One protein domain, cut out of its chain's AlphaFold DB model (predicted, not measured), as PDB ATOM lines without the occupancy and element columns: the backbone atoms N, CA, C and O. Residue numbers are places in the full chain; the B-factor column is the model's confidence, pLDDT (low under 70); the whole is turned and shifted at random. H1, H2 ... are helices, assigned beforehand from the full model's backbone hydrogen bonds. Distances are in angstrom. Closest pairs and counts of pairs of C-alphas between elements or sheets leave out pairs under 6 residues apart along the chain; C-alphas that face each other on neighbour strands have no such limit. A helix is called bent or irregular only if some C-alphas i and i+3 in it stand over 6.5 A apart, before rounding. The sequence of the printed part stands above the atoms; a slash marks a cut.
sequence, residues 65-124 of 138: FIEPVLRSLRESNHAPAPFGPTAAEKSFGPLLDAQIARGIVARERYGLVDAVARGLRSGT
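Overview. This is residues 65 to 124 of the 138 residues of an uncharacterized protein of Planctomycetes bacterium (UniProt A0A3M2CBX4). A long helix, H2, and a shorter one, H1, fold back on each other as a helical hairpin, and a third helix, H3, sticks out past the far end of H2 as a free arm over residues 114 to 122. The long loop between H1 and H2 sticks out at the other end with residues 78 to 84. The printed part has 60 residues with three named helices, H1, H2, H3, and no named strand: all helix. It is only just extended, close to loose, with a radius of gyration of the C-alphas of 15.9 A, and spans 52 by 17 by 17 A.

Arrangement. H2, residues 87 to 107, is irregular, with C-alphas 91 and 94 7.2 A apart, and has a kink of 47 degrees near residue 94. H1, residues 65 to 75, touches H2 at residues 93 to 101 alone; the closest C-alphas, of Ile 66 and Ala 101, are 5.4 A apart. This hairpin has a shallow tilt of 31 degrees, opposite ways. H3, residues 111 to 122, is apart from H1, and only just apart from H2, at 8.3 A. Every O i to N i+4 pair is within hydrogen-bond range in H3, 6 of 7 in H1 and 15 of 17 in H2.

Along the chain. H2 measures 30.3 A from C-alpha 87 at (56.127, -21.888, 1.548) to C-alpha 107. H1 measures 16.1 A from C-alpha 65 at (34.282, -34.145, 6.706), and H3 16.7 A to C-alpha 122 at (17.170, -33.146, 20.303).

Size, cuts and confidence. The two C-alphas farthest apart, of Pro 82 and Thr 124, are 52.5 A apart. The printed part has no cut. The link from H1 to H2 is long, that from H2 to H3 tight. Residues 123 to 124 are under pLDDT 70.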
ATOM      1  N   PHE A  65      34.382 -33.338   7.928       93.94
ATOM      2  CA  PHE A  65      34.282 -34.145   6.706       93.94
ATOM      3  C   PHE A  65      34.959 -33.519   5.494       93.94
ATOM      4  O   PHE A  65      35.652 -34.226   4.764       93.94
ATOM      5  N   ILE A  66      34.776 -32.220   5.257       94.94
ATOM      6  CA  ILE A  66      35.233 -31.600   4.008       94.94
ATOM      7  C   ILE A  66      36.701 -31.174   4.103       94.94
ATOM      8  O   ILE A  66      37.490 -31.500   3.215       94.94
ATOM      9  N   GLU A  67      37.106 -30.517   5.192       96.75
ATOM     10  CA  GLU A  67      38.499 -30.097   5.394       96.75
ATOM     11  C   GLU A  67      39.520 -31.248   5.294       96.75
ATOM     12  O   GLU A  67      40.542 -31.061   4.629       96.75
ATOM     13  N   PRO A  68      39.301 -32.450   5.871       95.69
ATOM     14  CA  PRO A  68      40.249 -33.556   5.742       95.69
ATOM     15  C   PRO A  68      40.424 -34.036   4.296       95.69
ATOM     16  O   PRO A  68      41.528 -34.419   3.907       95.69
ATOM     17  N   VAL A  69      39.361 -33.982   3.484       96.06
ATOM     18  CA  VAL A  69      39.424 -34.327   2.057       96.06
ATOM     19  C   VAL A  69      40.274 -33.303   1.309       96.06
ATOM     20  O   VAL A  69      41.190 -33.683   0.582       96.06
ATOM     21  N   LEU A  70      40.032 -32.008   1.531       95.88
ATOM     22  CA  LEU A  70      40.813 -30.929   0.913       95.88
ATOM     23  C   LEU A  70      42.289 -30.979   1.331       95.88
ATOM     24  O   LEU A  70      43.184 -30.850   0.492       95.88
ATOM     25  N   ARG A  71      42.547 -31.266   2.609       95.25
ATOM     26  CA  ARG A  71      43.895 -31.492   3.128       95.25
ATOM     27  C   ARG A  71      44.588 -32.638   2.404       95.25
ATOM     28  O   ARG A  71      45.710 -32.455   1.942       95.25
ATOM     29  N   SER A  72      43.924 -33.786   2.278       94.25
ATOM     30  CA  SER A  72      44.483 -34.952   1.589       94.25
ATOM     31  C   SER A  72      44.810 -34.640   0.126       94.25
ATOM     32  O   SER A  72      45.887 -34.997  -0.351       94.25
ATOM     33  N   LEU A  73      43.937 -33.897  -0.564       92.75
ATOM     34  CA  LEU A  73      44.187 -33.443  -1.933       92.75
ATOM     35  C   LEU A  73      45.435 -32.557  -2.020       92.75
ATOM     36  O   LEU A  73      46.286 -32.796  -2.876       92.75
ATOM     37  N   ARG A  74      45.599 -31.587  -1.111       90.81
ATOM     38  CA  ARG A  74      46.819 -30.763  -1.065       90.81
ATOM     39  C   ARG A  74      48.059 -31.603  -0.775       90.81
ATOM     40  O   ARG A  74      49.080 -31.420  -1.428       90.81
ATOM     41  N   GLU A  75      47.996 -32.492   0.210       90.12
ATOM     42  CA  GLU A  75      49.140 -33.314   0.622       90.12
ATOM     43  C   GLU A  75      49.581 -34.290  -0.475       90.12
ATOM     44  O   GLU A  75      50.770 -34.579  -0.589       90.12
ATOM     45  N   SER A  76      48.648 -34.729  -1.326       89.31
ATOM     46  CA  SER A  76      48.935 -35.567  -2.494       89.31
ATOM     47  C   SER A  76      49.641 -34.830  -3.644       89.31
ATOM     48  O   SER A  76      50.140 -35.470  -4.574       89.31
ATOM     49  N   ASN A  77      49.710 -33.493  -3.604       84.25
ATOM     50  CA  ASN A  77      50.369 -32.709  -4.642       84.25
ATOM     51  C   ASN A  77      51.900 -32.800  -4.518       84.25
ATOM     52  O   ASN A  77      52.547 -32.035  -3.799       84.25
ATOM     53  N   HIS A  78      52.487 -33.726  -5.275       83.12
ATOM     54  CA  HIS A  78      53.934 -33.915  -5.402       83.12
ATOM     55  C   HIS A  78      54.488 -33.365  -6.723       83.12
ATOM     56  O   HIS A  78      55.377 -33.964  -7.331       83.12
ATOM     57  N   ALA A  79      53.959 -32.232  -7.190       85.19
ATOM     58  CA  ALA A  79      54.462 -31.595  -8.398       85.19
ATOM     59  C   ALA A  79      55.966 -31.247  -8.273       85.19
ATOM     60  O   ALA A  79      56.396 -30.711  -7.243       85.19
ATOM     61  N   PRO A  80      56.782 -31.531  -9.307       82.81
ATOM     62  CA  PRO A  80      58.183 -31.127  -9.327       82.81
ATOM     63  C   PRO A  80      58.314 -29.598  -9.413       82.81
ATOM     64  O   PRO A  80      57.403 -28.887  -9.851       82.81
ATOM     65  N   ALA A  81      59.470 -29.066  -9.013       82.88
ATOM     66  CA  ALA A  81      59.769 -27.641  -9.170       82.88
ATOM     67  C   ALA A  81      59.669 -27.214 -10.656       82.88
ATOM     68  O   ALA A  81      60.080 -27.991 -11.521       82.88
ATOM     69  N   PRO A  82      59.154 -26.004 -10.978       84.31
ATOM     70  CA  PRO A  82      58.799 -24.876 -10.097       84.31
ATOM     71  C   PRO A  82      57.338 -24.856  -9.600       84.31
ATOM     72  O   PRO A  82      56.938 -23.892  -8.956       84.31
ATOM     73  N   PHE A  83      56.544 -25.889  -9.892       86.12
ATOM     74  CA  PHE A  83      55.100 -25.929  -9.602       86.12
ATOM     75  C   PHE A  83      54.749 -26.689  -8.315       86.12
ATOM     76  O   PHE A  83      53.579 -26.953  -8.048       86.12
ATOM     77  N   GLY A  84      55.759 -27.072  -7.532       85.56
ATOM     78  CA  GLY A  84      55.569 -27.716  -6.237       85.56
ATOM     79  C   GLY A  84      55.013 -26.759  -5.169       85.56
ATOM     80  O   GLY A  84      55.099 -25.538  -5.329       85.56
ATOM     81  N   PRO A  85      54.502 -27.294  -4.044       86.69
ATOM     82  CA  PRO A  85      53.903 -26.489  -2.985       86.69
ATOM     83  C   PRO A  85      54.871 -25.440  -2.433       86.69
ATOM     84  O   PRO A  85      55.953 -25.765  -1.924       86.69
ATOM     85  N   THR A  86      54.468 -24.171  -2.497       89.44
ATOM     86  CA  THR A  86      55.288 -23.050  -2.014       89.44
ATOM     87  C   THR A  86      55.228 -22.920  -0.490       89.44
ATOM     88  O   THR A  86      54.342 -23.464   0.170       89.44
ATOM     89  N   ALA A  87      56.162 -22.170   0.108       89.00
ATOM     90  CA  ALA A  87      56.127 -21.888   1.548       89.00
ATOM     91  C   ALA A  87      54.820 -21.192   1.972       89.00
ATOM     92  O   ALA A  87      54.249 -21.536   3.003       89.00
ATOM     93  N   ALA A  88      54.313 -20.274   1.140       88.88
ATOM     94  CA  ALA A  88      53.041 -19.599   1.381       88.88
ATOM     95  C   ALA A  88      51.869 -20.591   1.382       88.88
ATOM     96  O   ALA A  88      51.059 -20.589   2.302       88.88
ATOM     97  N   GLU A  89      51.811 -21.490   0.403       88.75
ATOM     98  CA  GLU A  89      50.745 -22.493   0.309       88.75
ATOM     99  C   GLU A  89      50.734 -23.455   1.504       88.75
ATOM    100  O   GLU A  89      49.670 -23.842   1.980       88.75
ATOM    101  N   LYS A  90      51.901 -23.786   2.063       89.31
ATOM    102  CA  LYS A  90      51.990 -24.613   3.277       89.31
ATOM    103  C   LYS A  90      51.428 -23.904   4.510       89.31
ATOM    104  O   LYS A  90      50.767 -24.543   5.322       89.31
ATOM    105  N   SER A  91      51.674 -22.602   4.650       92.19
ATOM    106  CA  SER A  91      51.185 -21.815   5.789       92.19
ATOM    107  C   SER A  91      49.707 -21.444   5.668       92.19
ATOM    108  O   SER A  91      48.985 -21.481   6.660       92.19
ATOM    109  N   PHE A  92      49.247 -21.100   4.464       95.06
ATOM    110  CA  PHE A  92      47.872 -20.653   4.220       95.06
ATOM    111  C   PHE A  92      46.925 -21.775   3.786       95.06
ATOM    112  O   PHE A  92      45.713 -21.582   3.835       95.06
ATOM    113  N   GLY A  93      47.442 -22.948   3.415       93.62
ATOM    114  CA  GLY A  93      46.653 -24.100   2.971       93.62
ATOM    115  C   GLY A  93      45.507 -24.466   3.918       93.62
ATOM    116  O   GLY A  93      44.372 -24.516   3.460       93.62
ATOM    117  N   PRO A  94      45.741 -24.625   5.237       94.88
ATOM    118  CA  PRO A  94      44.662 -24.928   6.181       94.88
ATOM    119  C   PRO A  94      43.575 -23.844   6.249       94.88
ATOM    120  O   PRO A  94      42.395 -24.154   6.378       94.88
ATOM    121  N   LEU A  95      43.952 -22.565   6.130       95.62
ATOM    122  CA  LEU A  95      42.990 -21.457   6.132       95.62
ATOM    123  C   LEU A  95      42.157 -21.435   4.847       95.62
ATOM    124  O   LEU A  95      40.963 -21.134   4.889       95.62
ATOM    125  N   LEU A  96      42.786 -21.758   3.715       95.31
ATOM    126  CA  LEU A  96      42.114 -21.879   2.429       95.31
ATOM    127  C   LEU A  96      41.142 -23.066   2.424       95.31
ATOM    128  O   LEU A  96      39.998 -22.892   2.010       95.31
ATOM    129  N   ASP A  97      41.559 -24.226   2.943       95.75
ATOM    130  CA  ASP A  97      40.692 -25.402   3.084       95.75
ATOM    131  C   ASP A  97      39.435 -25.063   3.875       95.75
ATOM    132  O   ASP A  97      38.339 -25.375   3.426       95.75
ATOM    133  N   ALA A  98      39.583 -24.377   5.010       95.75
ATOM    134  CA  ALA A  98      38.463 -24.019   5.871       95.75
ATOM    135  C   ALA A  98      37.451 -23.102   5.163       95.75
ATOM    136  O   ALA A  98      36.239 -23.280   5.278       95.75
ATOM    137  N   GLN A  99      37.935 -22.119   4.394       96.25
ATOM    138  CA  GLN A  99      37.061 -21.232   3.618       96.25
ATOM    139  C   GLN A  99      36.334 -21.980   2.498       96.25
ATOM    140  O   GLN A  99      35.136 -21.783   2.297       96.25
ATOM    141  N   ILE A 100      37.043 -22.859   1.786       96.19
ATOM    142  CA  ILE A 100      36.449 -23.682   0.732       96.19
ATOM    143  C   ILE A 100      35.426 -24.651   1.336       96.19
ATOM    144  O   ILE A 100      34.319 -24.751   0.814       96.19
ATOM    145  N   ALA A 101      35.750 -25.312   2.449       95.88
ATOM    146  CA  ALA A 101      34.875 -26.254   3.138       95.88
ATOM    147  C   ALA A 101      33.557 -25.600   3.570       95.88
ATOM    148  O   ALA A 101      32.490 -26.097   3.212       95.88
ATOM    149  N   ARG A 102      33.618 -24.440   4.241       94.56
ATOM    150  CA  ARG A 102      32.421 -23.655   4.586       94.56
ATOM    151  C   ARG A 102      31.610 -23.267   3.352       94.56
ATOM    152  O   ARG A 102      30.394 -23.423   3.335       94.56
ATOM    153  N   GLY A 103      32.279 -22.805   2.294       93.62
ATOM    154  CA  GLY A 103      31.619 -22.433   1.042       93.62
ATOM    155  C   GLY A 103      30.930 -23.607   0.339       93.62
ATOM    156  O   GLY A 103      29.868 -23.423  -0.251       93.62
ATOM    157  N   ILE A 104      31.506 -24.810   0.402       94.06
ATOM    158  CA  ILE A 104      30.903 -26.035  -0.134       94.06
ATOM    159  C   ILE A 104      29.638 -26.377   0.657       94.06
ATOM    160  O   ILE A 104      28.576 -26.548   0.060       94.06
ATOM    161  N   VAL A 105      29.735 -26.417   1.989       93.94
ATOM    162  CA  VAL A 105      28.617 -26.790   2.868       93.94
ATOM    163  C   VAL A 105      27.459 -25.795   2.803       93.94
ATOM    164  O   VAL A 105      26.313 -26.223   2.747       93.94
ATOM    165  N   ALA A 106      27.737 -24.492   2.722       90.62
ATOM    166  CA  ALA A 106      26.694 -23.466   2.656       90.62
ATOM    167  C   ALA A 106      25.935 -23.445   1.312       90.62
ATOM    168  O   ALA A 106      24.781 -23.022   1.240       90.62
ATOM    169  N   ARG A 107      26.584 -23.849   0.210       90.19
ATOM    170  CA  ARG A 107      25.983 -23.812  -1.138       90.19
ATOM    171  C   ARG A 107      25.188 -25.069  -1.456       90.19
ATOM    172  O   ARG A 107      24.160 -24.990  -2.128       90.19
ATOM    173  N   GLU A 108      25.679 -26.214  -1.004       84.25
ATOM    174  CA  GLU A 108      25.064 -27.510  -1.245       84.25
ATOM    175  C   GLU A 108      24.136 -27.880  -0.089       84.25
ATOM    176  O   GLU A 108      24.512 -27.870   1.082       84.25
ATOM    177  N   ARG A 109      22.894 -28.261  -0.400       81.81
ATOM    178  CA  ARG A 109      21.938 -28.712   0.622       81.81
ATOM    179  C   ARG A 109      22.229 -30.154   1.023       81.81
ATOM    180  O   ARG A 109      21.549 -31.086   0.599       81.81
ATOM    181  N   TYR A 110      23.255 -30.337   1.845       87.75
ATOM    182  CA  TYR A 110      23.613 -31.639   2.391       87.75
ATOM    183  C   TYR A 110      22.563 -32.119   3.398       87.75
ATOM    184  O   TYR A 110      22.431 -31.556   4.483       87.75
ATOM    185  N   GLY A 111      21.896 -33.239   3.097       91.00
ATOM    186  CA  GLY A 111      20.983 -33.893   4.048       91.00
ATOM    187  C   GLY A 111      21.671 -34.347   5.346       91.00
ATOM    188  O   GLY A 111      21.019 -34.508   6.376       91.00
ATOM    189  N   LEU A 112      23.002 -34.502   5.328       91.31
ATOM    190  CA  LEU A 112      23.794 -34.760   6.532       91.31
ATOM    191  C   LEU A 112      23.733 -33.584   7.518       91.31
ATOM    192  O   LEU A 112      23.606 -33.815   8.717       91.31
ATOM    193  N   VAL A 113      23.765 -32.342   7.028       94.25
ATOM    194  CA  VAL A 113      23.641 -31.153   7.883       94.25
ATOM    195  C   VAL A 113      22.267 -31.134   8.548       94.25
ATOM    196  O   VAL A 113      22.180 -30.887   9.744       94.25
ATOM    197  N   ASP A 114      21.201 -31.486   7.822       92.56
ATOM    198  CA  ASP A 114      19.850 -31.568   8.398       92.56
ATOM    199  C   ASP A 114      19.767 -32.608   9.523       92.56
ATOM    200  O   ASP A 114      19.124 -32.379  10.552       92.56
ATOM    201  N   ALA A 115      20.417 -33.761   9.337       92.06
ATOM    202  CA  ALA A 115      20.468 -34.818  10.338       92.06
ATOM    203  C   ALA A 115      21.246 -34.378  11.588       92.06
ATOM    204  O   ALA A 115      20.778 -34.595  12.707       92.06
ATOM    205  N   VAL A 116      22.393 -33.716  11.404       93.00
ATOM    206  CA  VAL A 116      23.207 -33.183  12.506       93.00
ATOM    207  C   VAL A 116      22.459 -32.069  13.238       93.00
ATOM    208  O   VAL A 116      22.340 -32.132  14.457       93.00
ATOM    209  N   ALA A 117      21.863 -31.114  12.521       92.69
ATOM    210  CA  ALA A 117      21.069 -30.034  13.107       92.69
ATOM    211  C   ALA A 117      19.878 -30.575  13.915       92.69
ATOM    212  O   ALA A 117      19.578 -30.096  15.007       92.69
ATOM    213  N   ARG A 118      19.210 -31.629  13.430       91.38
ATOM    214  CA  ARG A 118      18.167 -32.326  14.199       91.38
ATOM    215  C   ARG A 118      18.723 -32.961  15.474       91.38
ATOM    216  O   ARG A 118      18.098 -32.825  16.522       91.38
ATOM    217  N   GLY A 119      19.889 -33.600  15.392       88.94
ATOM    218  CA  GLY A 119      20.601 -34.139  16.550       88.94
ATOM    219  C   GLY A 119      20.898 -33.066  17.600       88.94
ATOM    220  O   GLY A 119      20.548 -33.245  18.765       88.94
ATOM    221  N   LEU A 120      21.449 -31.924  17.179       87.62
ATOM    222  CA  LEU A 120      21.767 -30.788  18.055       87.62
ATOM    223  C   LEU A 120      20.526 -30.232  18.771       87.62
ATOM    224  O   LEU A 120      20.586 -29.926  19.963       87.62
ATOM    225  N   ARG A 121      19.378 -30.181  18.086       85.44
ATOM    226  CA  ARG A 121      18.101 -29.781  18.699       85.44
ATOM    227  C   ARG A 121      17.616 -30.792  19.733       85.44
ATOM    228  O   ARG A 121      17.313 -30.410  20.855       85.44
ATOM    229  N   SER A 122      17.618 -32.081  19.390       80.69
ATOM    230  CA  SER A 122      17.170 -33.146  20.303       80.69
ATOM    231  C   SER A 122      18.069 -33.323  21.534       80.69
ATOM    232  O   SER A 122      17.606 -33.741  22.589       80.69
ATOM    233  N   GLY A 123      19.357 -32.984  21.415       68.44
ATOM    234  CA  GLY A 123      20.311 -33.011  22.523       68.44
ATOM    235  C   GLY A 123      20.203 -31.816  23.471       68.44
ATOM    236  O   GLY A 123      20.848 -31.828  24.518       68.44
ATOM    237  N   THR A 124      19.403 -30.796  23.128       61.12
ATOM    238  CA  THR A 124      19.167 -29.624  23.977       61.12
ATOM    239  C   THR A 124      17.945 -29.890  24.866       61.12
ATOM    240  O   THR A 124      16.818 -29.855  24.365       61.12
TER     241      THR A 124